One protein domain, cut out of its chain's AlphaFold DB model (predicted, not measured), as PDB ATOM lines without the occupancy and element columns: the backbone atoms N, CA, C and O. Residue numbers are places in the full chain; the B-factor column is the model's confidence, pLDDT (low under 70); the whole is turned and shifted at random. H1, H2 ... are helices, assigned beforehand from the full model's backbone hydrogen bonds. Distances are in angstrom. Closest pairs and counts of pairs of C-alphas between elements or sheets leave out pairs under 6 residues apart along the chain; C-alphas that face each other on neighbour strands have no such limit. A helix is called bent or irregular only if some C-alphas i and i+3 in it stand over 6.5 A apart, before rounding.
ATOM      1  N   VAL A  16     139.109 154.817 129.140       69.31
ATOM      2  CA  VAL A  16     138.462 156.115 129.356       69.31
ATOM      3  C   VAL A  16     139.386 157.191 128.794       69.31
ATOM      4  O   VAL A  16     140.565 157.232 129.124       69.31
ATOM      5  N   ASN A  17     138.869 158.058 127.921       79.25
ATOM      6  CA  ASN A  17     139.643 159.192 127.425       79.25
ATOM      7  C   ASN A  17     139.505 160.362 128.407       79.25
ATOM      8  O   ASN A  17     138.642 161.223 128.241       79.25
ATOM      9  N   TRP A  18     140.362 160.380 129.426       79.75
ATOM     10  CA  TRP A  18     140.311 161.351 130.520       79.75
ATOM     11  C   TRP A  18     140.426 162.812 130.077       79.75
ATOM     12  O   TRP A  18     139.744 163.663 130.638       79.75
ATOM     13  N   CYS A  19     141.195 163.103 129.023       82.94
ATOM     14  CA  CYS A  19     141.291 164.459 128.467       82.94
ATOM     15  C   CYS A  19     139.925 164.956 127.976       82.94
ATOM     16  O   CYS A  19     139.548 166.102 128.204       82.94
ATOM     17  N   LYS A  20     139.167 164.067 127.319       83.06
ATOM     18  CA  LYS A  20     137.838 164.374 126.788       83.06
ATOM     19  C   LYS A  20     136.777 164.456 127.886       83.06
ATOM     20  O   LYS A  20     135.901 165.305 127.801       83.06
ATOM     21  N   GLU A  21     136.840 163.578 128.883       80.62
ATOM     22  CA  GLU A  21     135.871 163.561 129.989       80.62
ATOM     23  C   GLU A  21     136.034 164.762 130.931       80.62
ATOM     24  O   GLU A  21     135.046 165.275 131.448       80.62
ATOM     25  N   MET A  22     137.269 165.228 131.143       79.81
ATOM     26  CA  MET A  22     137.572 166.362 132.025       79.81
ATOM     27  C   MET A  22     137.657 167.713 131.294       79.81
ATOM     28  O   MET A  22     137.867 168.727 131.952       79.81
ATOM     29  N   ASP A  23     137.528 167.723 129.962       84.94
ATOM     30  CA  ASP A  23     137.695 168.907 129.102       84.94
ATOM     31  C   ASP A  23     139.007 169.672 129.382       84.94
ATOM     32  O   ASP A  23     139.022 170.869 129.667       84.94
ATOM     33  N   CYS A  24     140.137 168.956 129.365       85.06
ATOM     34  CA  CYS A  24     141.454 169.523 129.672       85.06
ATOM     35  C   CYS A  24     142.579 168.923 128.813       85.06
ATOM     36  O   CYS A  24     142.373 167.976 128.049       85.06
ATOM     37  N   ASP A  25     143.781 169.501 128.915       86.75
ATOM     38  CA  ASP A  25     144.965 168.966 128.245       86.75
ATOM     39  C   ASP A  25     145.486 167.679 128.910       86.75
ATOM     40  O   ASP A  25     145.141 167.328 130.040       86.75
ATOM     41  N   GLU A  26     146.340 166.956 128.188       84.50
ATOM     42  CA  GLU A  26     146.867 165.665 128.635       84.50
ATOM     43  C   GLU A  26     147.692 165.771 129.923       84.50
ATOM     44  O   GLU A  26     147.630 164.886 130.776       84.50
ATOM     45  N   ALA A  27     148.427 166.869 130.105       83.62
ATOM     46  CA  ALA A  27     149.224 167.096 131.305       83.62
ATOM     47  C   ALA A  27     148.341 167.282 132.550       83.62
ATOM     48  O   ALA A  27     148.617 166.711 133.607       83.62
ATOM     49  N   THR A  28     147.256 168.044 132.420       80.75
ATOM     50  CA  THR A  28     146.291 168.292 133.494       80.75
ATOM     51  C   THR A  28     145.500 167.028 133.808       80.75
ATOM     52  O   THR A  28     145.400 166.662 134.980       80.75
ATOM     53  N   ALA A  29     145.023 166.310 132.785       78.31
ATOM     54  CA  ALA A  29     144.324 165.037 132.954       78.31
ATOM     55  C   ALA A  29     145.191 164.013 133.702       78.31
ATOM     56  O   ALA A  29     144.739 163.422 134.681       78.31
ATOM     57  N   ARG A  30     146.466 163.859 133.309       81.12
ATOM     58  CA  ARG A  30     147.419 162.968 133.995       81.12
ATOM     59  C   ARG A  30     147.624 163.356 135.453       81.12
ATOM     60  O   ARG A  30     147.580 162.490 136.320       81.12
ATOM     61  N   LYS A  31     147.790 164.649 135.746       79.25
ATOM     62  CA  LYS A  31     147.961 165.131 137.123       79.25
ATOM     63  C   LYS A  31     146.740 164.818 137.992       79.25
ATOM     64  O   LYS A  31     146.901 164.347 139.116       79.25
ATOM     65  N   VAL A  32     145.531 165.055 137.479       78.31
ATOM     66  CA  VAL A  32     144.280 164.765 138.199       78.31
ATOM     67  C   VAL A  32     144.110 163.261 138.411       78.31
ATOM     68  O   VAL A  32     143.843 162.838 139.534       78.31
ATOM     69  N   CYS A  33     144.330 162.447 137.373       81.19
ATOM     70  CA  CYS A  33     144.303 160.988 137.482       81.19
ATOM     71  C   CYS A  33     145.344 160.463 138.478       81.19
ATOM     72  O   CYS A  33     145.031 159.559 139.243       81.19
ATOM     73  N   GLY A  34     146.547 161.046 138.518       82.06
ATOM     74  CA  GLY A  34     147.601 160.687 139.468       82.06
ATOM     75  C   GLY A  34     147.188 160.933 140.918       82.06
ATOM     76  O   GLY A  34     147.311 160.042 141.753       82.06
ATOM     77  N   ILE A  35     146.619 162.106 141.207       80.19
ATOM     78  CA  ILE A  35     146.127 162.450 142.552       80.19
ATOM     79  C   ILE A  35     144.961 161.542 142.957       80.19
ATOM     80  O   ILE A  35     144.946 161.011 144.066       80.19
ATOM     81  N   ALA A  36     143.994 161.335 142.059       78.56
ATOM     82  CA  ALA A  36     142.847 160.469 142.322       78.56
ATOM     83  C   ALA A  36     143.271 159.010 142.547       78.56
ATOM     84  O   ALA A  36     142.734 158.327 143.420       78.56
ATOM     85  N   TYR A  37     144.262 158.546 141.784       84.56
ATOM     86  CA  TYR A  37     144.855 157.230 141.955       84.56
ATOM     87  C   TYR A  37     145.559 157.095 143.307       84.56
ATOM     88  O   TYR A  37     145.323 156.115 144.008       84.56
ATOM     89  N   GLU A  38     146.368 158.081 143.701       81.62
ATOM     90  CA  GLU A  38     147.041 158.117 145.001       81.62
ATOM     91  C   GLU A  38     146.043 158.065 146.172       81.62
ATOM     92  O   GLU A  38     146.199 157.251 147.082       81.62
ATOM     93  N   GLU A  39     144.987 158.884 146.136       76.88
ATOM     94  CA  GLU A  39     143.962 158.912 147.186       76.88
ATOM     95  C   GLU A  39     143.234 157.567 147.304       76.88
ATOM     96  O   GLU A  39     143.051 157.037 148.403       76.88
ATOM     97  N   GLU A  40     142.831 156.990 146.172       80.38
ATOM     98  CA  GLU A  40     142.112 155.718 146.156       80.38
ATOM     99  C   GLU A  40     143.017 154.544 146.560       80.38
ATOM    100  O   GLU A  40     142.557 153.612 147.227       80.38
ATOM    101  N   LEU A  41     144.310 154.606 146.217       82.88
ATOM    102  CA  LEU A  41     145.325 153.657 146.666       82.88
ATOM    103  C   LEU A  41     145.430 153.679 148.196       82.88
ATOM    104  O   LEU A  41     145.209 152.650 148.833       82.88
ATOM    105  N   LEU A  42     145.663 154.860 148.779       77.06
ATOM    106  CA  LEU A  42     145.782 155.077 150.225       77.06
ATOM    107  C   LEU A  42     144.504 154.700 150.993       77.06
ATOM    108  O   LEU A  42     144.573 154.104 152.071       77.06
ATOM    109  N   ARG A  43     143.321 154.991 150.434       76.19
ATOM    110  CA  ARG A  43     142.029 154.594 151.021       76.19
ATOM    111  C   ARG A  43     141.908 153.076 151.137       76.19
ATOM    112  O   ARG A  43     141.363 152.578 152.120       76.19
ATOM    113  N   ARG A  44     142.379 152.336 150.132       75.62
ATOM    114  CA  ARG A  44     142.231 150.874 150.061       75.62
ATOM    115  C   ARG A  44     143.278 150.119 150.860       75.62
ATOM    116  O   ARG A  44     142.973 149.043 151.365       75.62
ATOM    117  N   THR A  45     144.487 150.655 150.966       72.38
ATOM    118  CA  THR A  45     145.605 150.002 151.661       72.38
ATOM    119  C   THR A  45     145.673 150.353 153.146       72.38
ATOM    120  O   THR A  45     146.444 149.733 153.876       72.38
ATOM    121  N   GLY A  46     144.831 151.288 153.600       69.81
ATOM    122  CA  GLY A  46     144.819 151.789 154.968       69.81
ATOM    123  C   GLY A  46     145.960 152.777 155.171       69.81
ATOM    124  O   GLY A  46     147.101 152.377 155.402       69.81
ATOM    125  N   ALA A  47     145.655 154.068 155.047       67.56
ATOM    126  CA  ALA A  47     146.627 155.127 155.266       67.56
ATOM    127  C   ALA A  47     146.851 155.364 156.764       67.56
ATOM    128  O   ALA A  47     145.901 155.670 157.489       67.56
ATOM    129  N   TYR A  48     148.105 155.281 157.200       58.12
ATOM    130  CA  TYR A  48     148.507 155.732 158.523       58.12
ATOM    131  C   TYR A  48     148.508 157.260 158.555       58.12
ATOM    132  O   TYR A  48     149.118 157.904 157.697       58.12
ATOM    133  N   VAL A  49     147.852 157.833 159.562       55.38
ATOM    134  CA  VAL A  49     147.953 159.255 159.901       55.38
ATOM    135  C   VAL A  49     148.638 159.316 161.257       55.38
ATOM    136  O   VAL A  49     147.997 159.080 162.280       55.38
ATOM    137  N   GLU A  50     149.942 159.582 161.283       44.38
ATOM    138  CA  GLU A  50     150.588 159.916 162.552       44.38
ATOM    139  C   GLU A  50     149.992 161.233 163.073       44.38
ATOM    140  O   GLU A  50     149.482 162.042 162.287       44.38
ATOM    141  N   HIS A  51     150.019 161.461 164.390       43.22
ATOM    142  CA  HIS A  51     149.734 162.786 164.932       43.22
ATOM    143  C   HIS A  51     150.732 163.762 164.303       43.22
ATOM    144  O   HIS A  51     151.888 163.805 164.707       43.22
ATOM    145  N   ILE A  71     143.209 168.920 150.158       35.12
ATOM    146  CA  ILE A  71     143.684 167.560 149.887       35.12
ATOM    147  C   ILE A  71     145.150 167.606 149.415       35.12
ATOM    148  O   ILE A  71     145.932 166.706 149.717       35.12
ATOM    149  N   TYR A  72     145.552 168.718 148.790       32.03
ATOM    150  CA  TYR A  72     146.886 168.949 148.238       32.03
ATOM    151  C   TYR A  72     148.040 168.938 149.253       32.03
ATOM    152  O   TYR A  72     149.137 168.540 148.875       32.03
ATOM    153  N   ASN A  73     147.824 169.303 150.524       36.41
ATOM    154  CA  ASN A  73     148.899 169.265 151.533       36.41
ATOM    155  C   ASN A  73     148.839 168.031 152.446       36.41
ATOM    156  O   ASN A  73     149.867 167.635 152.992       36.41
ATOM    157  N   ARG A  74     147.671 167.382 152.581       39.00
ATOM    158  CA  ARG A  74     147.510 166.177 153.415       39.00
ATOM    159  C   ARG A  74     148.095 164.922 152.778       39.00
ATOM    160  O   ARG A  74     148.719 164.140 153.483       39.00
ATOM    161  N   LEU A  75     147.956 164.748 151.462       45.50
ATOM    162  CA  LEU A  75     148.476 163.564 150.761       45.50
ATOM    163  C   LEU A  75     150.009 163.445 150.829       45.50
ATOM    164  O   LEU A  75     150.548 162.362 150.638       45.50
ATOM    165  N   ASN A  76     150.747 164.523 151.115       42.47
ATOM    166  CA  ASN A  76     152.216 164.488 151.143       42.47
ATOM    167  C   ASN A  76     152.817 163.644 152.277       42.47
ATOM    168  O   ASN A  76     153.954 163.199 152.133       42.47
ATOM    169  N   TYR A  77     152.051 163.365 153.334       54.69
ATOM    170  CA  TYR A  77     152.521 162.650 154.528       54.69
ATOM    171  C   TYR A  77     151.762 161.345 154.802       54.69
ATOM    172  O   TYR A  77     151.896 160.771 155.879       54.69
ATOM    173  N   LEU A  78     150.943 160.880 153.852       66.12
ATOM    174  CA  LEU A  78     150.170 159.649 154.002       66.12
ATOM    175  C   LEU A  78     150.903 158.470 153.368       66.12
ATOM    176  O   LEU A  78     151.354 158.531 152.223       66.12
ATOM    177  N   TYR A  79     150.972 157.374 154.116       73.31
ATOM    178  CA  TYR A  79     151.585 156.122 153.687       73.31
ATOM    179  C   TYR A  79     150.679 154.955 154.066       73.31
ATOM    180  O   TYR A  79     149.925 155.026 155.032       73.31
ATOM    181  N   SER A  80     150.775 153.862 153.324       80.00
ATOM    182  CA  SER A  80     150.077 152.615 153.623       80.00
ATOM    183  C   SER A  80     150.684 151.961 154.864       80.00
ATOM    184  O   SER A  80     151.908 151.873 154.979       80.00
ATOM    185  N   GLU A  81     149.844 151.445 155.760       76.06
ATOM    186  CA  GLU A  81     150.281 150.704 156.955       76.06
ATOM    187  C   GLU A  81     150.828 149.314 156.620       76.06
ATOM    188  O   GLU A  81     151.722 148.800 157.298       76.06
ATOM    189  N   ARG A  82     150.285 148.683 155.573       80.38
ATOM    190  CA  ARG A  82     150.606 147.304 155.202       80.38
ATOM    191  C   ARG A  82     150.928 147.151 153.727       80.38
ATOM    192  O   ARG A  82     150.461 147.900 152.872       80.38
ATOM    193  N   VAL A  83     151.729 146.130 153.446       82.44
ATOM    194  CA  VAL A  83     151.978 145.658 152.086       82.44
ATOM    195  C   VAL A  83     150.686 145.030 151.550       82.44
ATOM    196  O   VAL A  83     150.052 144.270 152.289       82.44
ATOM    197  N   PRO A  84     150.292 145.314 150.297       83.31
ATOM    198  CA  PRO A  84     149.065 144.776 149.735       83.31
ATOM    199  C   PRO A  84     149.147 143.257 149.532       83.31
ATOM    200  O   PRO A  84     150.139 142.736 149.019       83.31
ATOM    201  N   GLY A  85     148.083 142.547 149.908       83.50
ATOM    202  CA  GLY A  85     147.913 141.121 149.613       83.50
ATOM    203  C   GLY A  85     147.566 140.855 148.141       83.50
ATOM    204  O   GLY A  85     147.338 141.782 147.368       83.50
ATOM    205  N   GLU A  86     147.457 139.584 147.737       84.06
ATOM    206  CA  GLU A  86     147.178 139.209 146.334       84.06
ATOM    207  C   GLU A  86     145.892 139.843 145.779       84.06
ATOM    208  O   GLU A  86     145.897 140.422 144.695       84.06
ATOM    209  N   LEU A  87     144.806 139.812 146.557       84.12
ATOM    210  CA  LEU A  87     143.522 140.391 146.152       84.12
ATOM    211  C   LEU A  87     143.575 141.926 146.054       84.12
ATOM    212  O   LEU A  87     142.890 142.532 145.231       84.12
ATOM    213  N   GLU A  88     144.398 142.572 146.882       84.25
ATOM    214  CA  GLU A  88     144.622 144.019 146.820       84.25
ATOM    215  C   GLU A  88     145.480 144.379 145.605       84.25
ATOM    216  O   GLU A  88     145.134 145.316 144.892       84.25
ATOM    217  N   LEU A  89     146.517 143.594 145.298       85.62
ATOM    218  CA  LEU A  89     147.342 143.752 144.096       85.62
ATOM    219  C   LEU A  89     146.515 143.646 142.808       85.62
ATOM    220  O   LEU A  89     146.672 144.479 141.918       85.62
ATOM    221  N   GLU A  90     145.591 142.685 142.714       85.12
ATOM    222  CA  GLU A  90     144.672 142.591 141.568       85.12
ATOM    223  C   GLU A  90     143.792 143.838 141.420       85.12
ATOM    224  O   GLU A  90     143.503 144.291 140.310       85.12
ATOM    225  N   ASN A  91     143.339 144.409 142.536       83.31
ATOM    226  CA  ASN A  91     142.526 145.621 142.515       83.31
ATOM    227  C   ASN A  91     143.352 146.859 142.158       83.31
ATOM    228  O   ASN A  91     142.874 147.697 141.398       83.31
ATOM    229  N   ILE A  92     144.590 146.948 142.643       86.62
ATOM    230  CA  ILE A  92     145.550 147.988 142.263       86.62
ATOM    231  C   ILE A  92     145.785 147.946 140.749       86.62
ATOM    232  O   ILE A  92     145.666 148.975 140.093       86.62
ATOM    233  N   GLN A  93     145.993 146.765 140.159       85.12
ATOM    234  CA  GLN A  93     146.148 146.617 138.706       85.12
ATOM    235  C   GLN A  93     144.916 147.100 137.924       85.12
ATOM    236  O   GLN A  93     145.056 147.744 136.884       85.12
ATOM    237  N   LYS A  94     143.702 146.839 138.425       85.00
ATOM    238  CA  LYS A  94     142.466 147.361 137.812       85.00
ATOM    239  C   LYS A  94     142.386 148.886 137.900       85.00
ATOM    240  O   LYS A  94     141.968 149.521 136.938       85.00
ATOM    241  N   LEU A  95     142.794 149.473 139.026       84.19
ATOM    242  CA  LEU A  95     142.837 150.928 139.201       84.19
ATOM    243  C   LEU A  95     143.866 151.574 138.266       84.19
ATOM    244  O   LEU A  95     143.543 152.555 137.606       84.19
ATOM    245  N   GLN A  96     145.057 150.987 138.136       85.62
ATOM    246  CA  GLN A  96     146.084 151.442 137.190       85.62
ATOM    247  C   GLN A  96     145.551 151.466 135.754       85.62
ATOM    248  O   GLN A  96     145.701 152.464 135.053       85.62
ATOM    249  N   GLN A  97     144.868 150.395 135.335       84.19
ATOM    250  CA  GLN A  97     144.239 150.315 134.012       84.19
ATOM    251  C   GLN A  97     143.109 151.333 133.828       84.19
ATOM    252  O   GLN A  97     142.896 151.811 132.717       84.19
ATOM    253  N   PHE A  98     142.372 151.653 134.893       84.75
ATOM    254  CA  PHE A  98     141.275 152.616 134.848       84.75
ATOM    255  C   PHE A  98     141.773 154.058 134.684       84.75
ATOM    256  O   PHE A  98     141.245 154.796 133.854       84.75
ATOM    257  N   PHE A  99     142.796 154.455 135.444       84.06
ATOM    258  CA  PHE A  99     143.348 155.812 135.393       84.06
ATOM    259  C   PHE A  99     144.304 156.051 134.211       84.06
ATOM    260  O   PHE A  99     144.625 157.205 133.940       84.06
ATOM    261  N   ASP A 100     144.709 154.993 133.493       84.12
ATOM    262  CA  ASP A 100     145.580 155.036 132.302       84.12
ATOM    263  C   ASP A 100     146.876 155.841 132.533       84.12
ATOM    264  O   ASP A 100     147.314 156.630 131.696       84.12
ATOM    265  N   LEU A 101     147.470 155.670 133.722       81.94
ATOM    266  CA  LEU A 101     148.701 156.355 134.116       81.94
ATOM    267  C   LEU A 101     149.936 155.659 133.527       81.94
ATOM    268  O   LEU A 101     149.992 154.425 133.496       81.94
ATOM    269  N   PRO A 102     150.955 156.423 133.098       84.19
ATOM    270  CA  PRO A 102     152.200 155.847 132.622       84.19
ATOM    271  C   PRO A 102     152.984 155.193 133.782       84.19
ATOM    272  O   PRO A 102     152.836 155.603 134.940       84.19
ATOM    273  N   PRO A 103     153.830 154.181 133.504       85.19
ATOM    274  CA  PRO A 103     154.590 153.471 134.535       85.19
ATOM    275  C   PRO A 103     155.441 154.382 135.427       85.19
ATOM    276  O   PRO A 103     155.606 154.089 136.610       85.19
ATOM    277  N   GLU A 104     155.958 155.484 134.883       84.06
ATOM    278  CA  GLU A 104     156.766 156.458 135.616       84.06
ATOM    279  C   GLU A 104     155.958 157.146 136.731       84.06
ATOM    280  O   GLU A 104     156.426 157.239 137.864       84.06
ATOM    281  N   ASP A 105     154.715 157.553 136.452       82.50
ATOM    282  CA  ASP A 105     153.841 158.189 137.449       82.50
ATOM    283  C   ASP A 105     153.396 157.175 138.516       82.50
ATOM    284  O   ASP A 105     153.371 157.480 139.712       82.50
ATOM    285  N   ILE A 106     153.106 155.936 138.098       86.38
ATOM    286  CA  ILE A 106     152.766 154.835 139.011       86.38
ATOM    287  C   ILE A 106     153.932 154.559 139.968       86.38
ATOM    288  O   ILE A 106     153.700 154.437 141.171       86.38
ATOM    289  N   SER A 107     155.166 154.497 139.459       82.50
ATOM    290  CA  SER A 107     156.382 154.284 140.257       82.50
ATOM    291  C   SER A 107     156.531 155.335 141.356       82.50
ATOM    292  O   SER A 107     156.734 154.991 142.525       82.50
ATOM    293  N   VAL A 108     156.366 156.618 141.012       81.06
ATOM    294  CA  VAL A 108     156.474 157.730 141.968       81.06
ATOM    295  C   VAL A 108     155.408 157.617 143.061       81.06
ATOM    296  O   VAL A 108     155.735 157.665 144.252       81.06
ATOM    297  N   ILE A 109     154.146 157.410 142.673       82.81
ATOM    298  CA  ILE A 109     153.018 157.303 143.609       82.81
ATOM    299  C   ILE A 109     153.183 156.083 144.521       82.81
ATOM    300  O   ILE A 109     153.017 156.188 145.736       82.81
ATOM    301  N   HIS A 110     153.550 154.927 143.968       86.31
ATOM    302  CA  HIS A 110     153.741 153.697 144.732       86.31
ATOM    303  C   HIS A 110     154.931 153.776 145.678       86.31
ATOM    304  O   HIS A 110     154.819 153.363 146.833       86.31
ATOM    305  N   THR A 111     156.052 154.333 145.220       79.25
ATOM    306  CA  THR A 111     157.236 154.543 146.057       79.25
ATOM    307  C   THR A 111     156.885 155.393 147.266       79.25
ATOM    308  O   THR A 111     157.249 155.036 148.385       79.25
ATOM    309  N   LYS A 112     156.116 156.469 147.067       78.25
ATOM    310  CA  LYS A 112     155.596 157.290 148.159       78.25
ATOM    311  C   LYS A 112     154.676 156.469 149.065       78.25
ATOM    312  O   LYS A 112     155.021 156.240 150.222       78.25
ATOM    313  N   CYS A 113     153.569 155.956 148.529       80.19
ATOM    314  CA  CYS A 113     152.498 155.323 149.302       80.19
ATOM    315  C   CYS A 113     152.928 154.055 150.046       80.19
ATOM    316  O   CYS A 113     152.395 153.783 151.115       80.19
ATOM    317  N   PHE A 114     153.855 153.261 149.511       83.06
ATOM    318  CA  PHE A 114     154.248 151.978 150.104       83.06
ATOM    319  C   PHE A 114     155.586 152.011 150.844       83.06
ATOM    320  O   PHE A 114     155.935 151.010 151.464       83.06
ATOM    321  N   SER A 115     156.321 153.128 150.829       76.31
ATOM    322  CA  SER A 115     157.638 153.246 151.482       76.31
ATOM    323  C   SER A 115     157.643 152.767 152.939       76.31
ATOM    324  O   SER A 115     158.489 151.955 153.321       76.31
ATOM    325  N   TYR A 116     156.680 153.220 153.746       77.31
ATOM    326  CA  TYR A 116     156.557 152.842 155.154       77.31
ATOM    327  C   TYR A 116     156.233 151.352 155.335       77.31
ATOM    328  O   TYR A 116     156.945 150.643 156.055       77.31
ATOM    329  N   ALA A 117     155.194 150.863 154.651       80.25
ATOM    330  CA  ALA A 117     154.786 149.460 154.684       80.25
ATOM    331  C   ALA A 117     155.925 148.520 154.266       80.25
ATOM    332  O   ALA A 117     156.194 147.534 154.953       80.25
ATOM    333  N   LEU A 118     156.613 148.835 153.163       80.31
ATOM    334  CA  LEU A 118     157.734 148.051 152.652       80.31
ATOM    335  C   LEU A 118     158.924 148.100 153.610       80.31
ATOM    336  O   LEU A 118     159.434 147.044 153.969       80.31
ATOM    337  N   SER A 119     159.315 149.279 154.107       75.81
ATOM    338  CA  SER A 119     160.394 149.394 155.099       75.81
ATOM    339  C   SER A 119     160.095 148.567 156.353       75.81
ATOM    340  O   SER A 119     160.951 147.810 156.808       75.81
ATOM    341  N   THR A 120     158.871 148.646 156.877       79.50
ATOM    342  CA  THR A 120     158.441 147.887 158.062       79.50
ATOM    343  C   THR A 120     158.433 146.386 157.793       79.50
ATOM    344  O   THR A 120     158.900 145.590 158.614       79.50
ATOM    345  N   HIS A 121     157.930 145.976 156.629       83.81
ATOM    346  CA  HIS A 121     157.915 144.582 156.219       83.81
ATOM    347  C   HIS A 121     159.337 144.025 156.062       83.81
ATOM    348  O   HIS A 121     159.628 142.959 156.603       83.81
ATOM    349  N   PHE A 122     160.250 144.775 155.436       81.31
ATOM    350  CA  PHE A 122     161.655 144.389 155.286       81.31
ATOM    351  C   PHE A 122     162.328 144.223 156.650       81.31
ATOM    352  O   PHE A 122     162.922 143.178 156.916       81.31
ATOM    353  N   CYS A 123     162.152 145.187 157.561       77.31
ATOM    354  CA  CYS A 123     162.650 145.085 158.932       77.31
ATOM    355  C   CYS A 123     162.119 143.831 159.648       77.31
ATOM    356  O   CYS A 123     162.860 143.158 160.365       77.31
ATOM    357  N   ASN A 124     160.847 143.481 159.450       82.62
ATOM    358  CA  ASN A 124     160.250 142.284 160.045       82.62
ATOM    359  C   ASN A 124     160.811 140.983 159.456       82.62
ATOM    360  O   ASN A 124     161.044 140.034 160.206       82.62
ATOM    361  N   VAL A 125     161.042 140.929 158.143       82.44
ATOM    362  CA  VAL A 125     161.689 139.782 157.483       82.44
ATOM    363  C   VAL A 125     163.107 139.593 158.019       82.44
ATOM    364  O   VAL A 125     163.461 138.481 158.420       82.44
ATOM    365  N   MET A 126     163.878 140.680 158.131       78.50
ATOM    366  CA  MET A 126     165.233 140.644 158.691       78.50
ATOM    367  C   MET A 126     165.246 140.151 160.139       78.50
ATOM    368  O   MET A 126     166.026 139.264 160.473       78.50
ATOM    369  N   LYS A 127     164.331 140.639 160.986       76.00
ATOM    370  CA  LYS A 127     164.207 140.186 162.384       76.00
ATOM    371  C   LYS A 127     163.843 138.705 162.509       76.00
ATOM    372  O   LYS A 127     164.329 138.035 163.414       76.00
ATOM    373  N   LYS A 128     162.978 138.188 161.630       81.81
ATOM    374  CA  LYS A 128     162.550 136.777 161.656       81.81
ATOM    375  C   LYS A 128     163.618 135.822 161.125       81.81
ATOM    376  O   LYS A 128     163.671 134.687 161.585       81.81
ATOM    377  N   SER A 129     164.445 136.272 160.179       78.19
ATOM    378  CA  SER A 129     165.477 135.442 159.539       78.19
ATOM    379  C   SER A 129     166.844 136.146 159.484       78.19
ATOM    380  O   SER A 129     167.367 136.353 158.390       78.19
ATOM    381  N   PRO A 130     167.487 136.493 160.619       69.44
ATOM    382  CA  PRO A 130     168.679 137.358 160.628       69.44
ATOM    383  C   PRO A 130     169.870 136.846 159.804       69.44
ATOM    384  O   PRO A 130     170.688 137.632 159.329       69.44
ATOM    385  N   ARG A 131     169.980 135.528 159.606       72.00
ATOM    386  CA  ARG A 131     171.073 134.911 158.834       72.00
ATOM    387  C   ARG A 131     170.760 134.717 157.351       72.00
ATOM    388  O   ARG A 131     171.683 134.720 156.550       72.00
ATOM    389  N   GLU A 132     169.484 134.601 156.997       79.31
ATOM    390  CA  GLU A 132     169.007 134.276 155.641       79.31
ATOM    391  C   GLU A 132     168.262 135.452 154.994       79.31
ATOM    392  O   GLU A 132     167.654 135.317 153.936       79.31
ATOM    393  N   TRP A 133     168.251 136.623 155.637       76.19
ATOM    394  CA  TRP A 133     167.414 137.722 155.173       76.19
ATOM    395  C   TRP A 133     167.818 138.229 153.790       76.19
ATOM    396  O   TRP A 133     166.943 138.694 153.072       76.19
ATOM    397  N   LEU A 134     169.096 138.127 153.403       74.31
ATOM    398  CA  LEU A 134     169.549 138.488 152.055       74.31
ATOM    399  C   LEU A 134     168.843 137.619 151.005       74.31
ATOM    400  O   LEU A 134     168.250 138.150 150.069       74.31
ATOM    401  N   ASP A 135     168.784 136.307 151.238       82.25
ATOM    402  CA  ASP A 135     168.071 135.369 150.367       82.25
ATOM    403  C   ASP A 135     166.559 135.646 150.372       82.25
ATOM    404  O   ASP A 135     165.892 135.546 149.341       82.25
ATOM    405  N   LYS A 136     165.990 136.040 151.521       82.19
ATOM    406  CA  LYS A 136     164.581 136.468 151.622       82.19
ATOM    407  C   LYS A 136     164.311 137.778 150.886       82.19
ATOM    408  O   LYS A 136     163.263 137.915 150.262       82.19
ATOM    409  N   VAL A 137     165.244 138.726 150.909       77.25
ATOM    410  CA  VAL A 137     165.143 139.964 150.134       77.25
ATOM    411  C   VAL A 137     165.088 139.639 148.648       77.25
ATOM    412  O   VAL A 137     164.178 140.104 147.965       77.25
ATOM    413  N   GLU A 138     165.991 138.793 148.156       81.31
ATOM    414  CA  GLU A 138     166.028 138.419 146.740       81.31
ATOM    415  C   GLU A 138     164.819 137.576 146.306       81.31
ATOM    416  O   GLU A 138     164.283 137.789 145.220       81.31
ATOM    417  N   SER A 139     164.359 136.641 147.143       85.00
ATOM    418  CA  SER A 139     163.291 135.695 146.780       85.00
ATOM    419  C   SER A 139     161.863 136.191 147.034       85.00
ATOM    420  O   SER A 139     160.947 135.755 146.338       85.00
ATOM    421  N   GLU A 140     161.649 137.090 147.998       83.00
ATOM    422  CA  GLU A 140     160.315 137.560 148.408       83.00
ATOM    423  C   GLU A 140     160.127 139.062 148.152       83.00
ATOM    424  O   GLU A 140     159.115 139.479 147.583       83.00
ATOM    425  N   LEU A 141     161.116 139.885 148.514       81.56
ATOM    426  CA  LEU A 141     160.955 141.342 148.581       81.56
ATOM    427  C   LEU A 141     161.231 142.053 147.254       81.56
ATOM    428  O   LEU A 141     160.472 142.947 146.877       81.56
ATOM    429  N   VAL A 142     162.262 141.644 146.510       84.06
ATOM    430  CA  VAL A 142     162.547 142.174 145.165       84.06
ATOM    431  C   VAL A 142     161.386 141.885 144.196       84.06
ATOM    432  O   VAL A 142     160.926 142.827 143.547       84.06
ATOM    433  N   PRO A 143     160.821 140.659 144.125       87.62
ATOM    434  CA  PRO A 143     159.657 140.391 143.280       87.62
ATOM    435  C   PRO A 143     158.419 141.200 143.679       87.62
ATOM    436  O   PRO A 143     157.664 141.647 142.816       87.62
ATOM    437  N   LEU A 144     158.197 141.406 144.979       86.25
ATOM    438  CA  LEU A 144     157.103 142.235 145.479       86.25
ATOM    439  C   LEU A 144     157.276 143.706 145.069       86.25
ATOM    440  O   LEU A 144     156.331 144.315 144.572       86.25
ATOM    441  N   ALA A 145     158.480 144.261 145.224       85.81
ATOM    442  CA  ALA A 145     158.803 145.622 144.804       85.81
ATOM    443  C   ALA A 145     158.612 145.809 143.289       85.81
ATOM    444  O   ALA A 145     158.008 146.792 142.863       85.81
ATOM    445  N   GLN A 146     159.024 144.823 142.483       86.06
ATOM    446  CA  GLN A 146     158.793 144.809 141.035       86.06
ATOM    447  C   GLN A 146     157.301 144.773 140.682       86.06
ATOM    448  O   GLN A 146     156.859 145.537 139.826       86.06
ATOM    449  N   LYS A 147     156.498 143.937 141.360       85.88
ATOM    450  CA  LYS A 147     155.030 143.909 141.181       85.88
ATOM    451  C   LYS A 147     154.375 145.247 141.525       85.88
ATOM    452  O   LYS A 147     153.345 145.589 140.950       85.88
ATOM    453  N   LEU A 148     154.965 145.988 142.458       86.56
ATOM    454  CA  LEU A 148     154.530 147.318 142.865       86.56
ATOM    455  C   LEU A 148     155.169 148.444 142.044       86.56
ATOM    456  O   LEU A 148     154.954 149.596 142.394       86.56
ATOM    457  N   TYR A 149     155.908 148.159 140.967       86.25
ATOM    458  CA  TYR A 149     156.588 149.178 140.154       86.25
ATOM    459  C   TYR A 149     157.515 150.103 140.966       86.25
ATOM    460  O   TYR A 149     157.708 151.259 140.610       86.25
ATOM    461  N   ILE A 150     158.099 149.609 142.060       82.31
ATOM    462  CA  ILE A 150     159.074 150.370 142.846       82.31
ATOM    463  C   ILE A 150     160.412 150.357 142.107       82.31
ATOM    464  O   ILE A 150     160.950 149.293 141.793       82.31
ATOM    465  N   GLU A 151     160.963 151.539 141.853       78.25
ATOM    466  CA  GLU A 151     162.279 151.681 141.237       78.25
ATOM    467  C   GLU A 151     163.407 151.088 142.097       78.25
ATOM    468  O   GLU A 151     163.370 151.077 143.331       78.25
ATOM    469  N   GLU A 152     164.477 150.660 141.426       78.19
ATOM    470  CA  GLU A 152     165.644 150.036 142.057       78.19
ATOM    471  C   GLU A 152     166.322 150.952 143.088       78.19
ATOM    472  O   GLU A 152     166.715 150.505 144.164       78.19
ATOM    473  N   ARG A 153     166.430 152.255 142.799       74.50
ATOM    474  CA  ARG A 153     167.099 153.210 143.695       74.50
ATOM    475  C   ARG A 153     166.330 153.423 145.012       74.50
ATOM    476  O   ARG A 153     166.959 153.314 146.065       74.50
ATOM    477  N   PRO A 154     165.016 153.720 145.013       71.81
ATOM    478  CA  PRO A 154     164.218 153.729 146.238       71.81
ATOM    479  C   PRO A 154     164.247 152.400 146.997       71.81
ATOM    480  O   PRO A 154     164.344 152.408 148.224       71.81
ATOM    481  N   LEU A 155     164.214 151.269 146.286       79.00
ATOM    482  CA  LEU A 155     164.310 149.945 146.897       79.00
ATOM    483  C   LEU A 155     165.641 149.757 147.646       79.00
ATOM    484  O   LEU A 155     165.628 149.382 148.818       79.00
ATOM    485  N   ASP A 156     166.778 150.087 147.023       74.44
ATOM    486  CA  ASP A 156     168.106 150.056 147.659       74.44
ATOM    487  C   ASP A 156     168.161 150.965 148.899       74.44
ATOM    488  O   ASP A 156     168.702 150.583 149.937       74.44
ATOM    489  N   MET A 157     167.534 152.146 148.854       72.56
ATOM    490  CA  MET A 157     167.443 153.026 150.025       72.56
ATOM    491  C   MET A 157     166.648 152.398 151.180       72.56
ATOM    492  O   MET A 157     167.095 152.463 152.328       72.56
ATOM    493  N   MET A 158     165.501 151.771 150.899       74.31
ATOM    494  CA  MET A 158     164.696 151.082 151.918       74.31
ATOM    495  C   MET A 158     165.438 149.882 152.517       74.31
ATOM    496  O   MET A 158     165.384 149.676 153.729       74.31
ATOM    497  N   LEU A 159     166.164 149.121 151.693       77.44
ATOM    498  CA  LEU A 159     166.982 147.992 152.142       77.44
ATOM    499  C   LEU A 159     168.118 148.447 153.061       77.44
ATOM    500  O   LEU A 159     168.268 147.899 154.149       77.44
ATOM    501  N   ARG A 160     168.855 149.503 152.694       75.50
ATOM    502  CA  ARG A 160     169.903 150.085 153.554       75.50
ATOM    503  C   ARG A 160     169.357 150.613 154.878       75.50
ATOM    504  O   ARG A 160     170.015 150.480 155.906       75.50
ATOM    505  N   LYS A 161     168.161 151.211 154.870       77.25
ATOM    506  CA  LYS A 161     167.484 151.626 156.104       77.25
ATOM    507  C   LYS A 161     167.147 150.415 156.976       77.25
ATOM    508  O   LYS A 161     167.391 150.454 158.173       77.25
ATOM    509  N   ALA A 162     166.638 149.336 156.387       76.50
ATOM    510  CA  ALA A 162     166.333 148.118 157.129       76.50
ATOM    511  C   ALA A 162     167.599 147.438 157.695       76.50
ATOM    512  O   ALA A 162     167.580 147.008 158.847       76.50
ATOM    513  N   GLU A 163     168.710 147.417 156.941       79.25
ATOM    514  CA  GLU A 163     170.034 146.987 157.429       79.25
ATOM    515  C   GLU A 163     170.458 147.790 158.667       79.25
ATOM    516  O   GLU A 163     170.869 147.217 159.679       79.25
ATOM    517  N   TYR A 164     170.341 149.119 158.584       82.38
ATOM    518  CA  TYR A 164     170.649 150.030 159.681       82.38
ATOM    519  C   TYR A 164     169.756 149.778 160.901       82.38
ATOM    520  O   TYR A 164     170.270 149.596 162.002       82.38
ATOM    521  N   ASP A 165     168.434 149.717 160.709       77.44
ATOM    522  CA  ASP A 165     167.452 149.517 161.779       77.44
ATOM    523  C   ASP A 165     167.673 148.167 162.492       77.44
ATOM    524  O   ASP A 165     167.607 148.091 163.721       77.44
ATOM    525  N   TYR A 166     167.988 147.101 161.746       82.38
ATOM    526  CA  TYR A 166     168.341 145.792 162.306       82.38
ATOM    527  C   TYR A 166     169.611 145.859 163.167       82.38
ATOM    528  O   TYR A 166     169.574 145.473 164.338       82.38
TER     529      TYR A 166
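What this domain is: This is residues 16 to 51 and 71 to 166 of the 511 residues of an uncharacterized protein of Babesia bovis (UniProt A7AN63). One long bent helix, H5, joins two halves of an elongated, all-helical body: its first arm, H5a, packs on H2, which has H4 running back beside it, and its second arm, H5b, packs on H6 and H7. The four-residue H1 is at the far end of H2, and the short H3 is near H2 and H5a. The printed part has 132 residues, with seven named helices, H1 to H7 in chain order, and no named strand. It is compact, with a radius of gyration of the C-alphas of 16.1 A, and spans 56 by 33 by 26 A.

Where its parts are: H5, the longest helix, was assigned as one helix by its hydrogen bonds, residues 103 to 128, but is bent: C-alphas 113 and 116 are 7.5 A apart. Its arms are H5a, residues 103 to 113, 15.0 A, beginning at C-alpha 103 (154.590, 153.471, 134.535), and H5b, residues 116 to 128, 18.3 A. H2 covers residues 26 to 45, 27.9 A, and H4 residues 86 to 99, 20.2 A. H6 covers residues 133 to 147, 19.7 A, and is only just irregular, with C-alphas 139 and 142 6.7 A apart. H7, residues 152 to 166, 20.9 A, ends at C-alpha 166 (168.341, 145.792, 162.306). H1 is residues 18 to 21, 5.0 A, and H3 residues 71 to 77, 11.1 A.

How they stand to each other: H2 and H5 are the hubs, touching three helices each. H5a and H5b stand at a steep tilt of 68 degrees, only just short of about perpendicular. H5a touches residues 34 to 42 of H2, closest at the C-alphas of Ile 109 and Glu 38, 6.2 A. H2 and H4 touch at a shallow tilt of 20 degrees, opposite ways, closest at the C-alphas of Cys 33 and Phe 99, 5.7 A. H1 and H2 only just touch, with 3 pairs of C-alphas within 8 A, the closest being Cys 19 and Ala 29, 5.4 A. H3 and H5a are near each other. H5b and H7 touch at a steep tilt of 49 degrees, the same way, closest at the C-alphas of Cys 123 and Ala 162, 5.1 A. H5b and H6 form a helical hairpin, closest at the C-alphas of Met 126 and Trp 133, 5.1 A. H2 is apart from H6 and H7. Every O i to N i+4 pair is within hydrogen-bond range in H2, H4, H5a, H5b and H7, against 9 of 11 in H6 and 1 of 3 in H3, where 2 of 4 O i to N i+3 pairs are; H1 is too short for an i+4 pair.

The domain as a whole: The two C-alphas farthest apart, of Asp 23 and Arg 131, are 56.2 A apart. Residues 52 to 70 are not printed, and C-alphas 51 and 71 are 16.9 A apart across the cut. Of the links printed whole, none is long. Confidence is under 70 at residues 16, 46 to 51, 71 to 78 and 130.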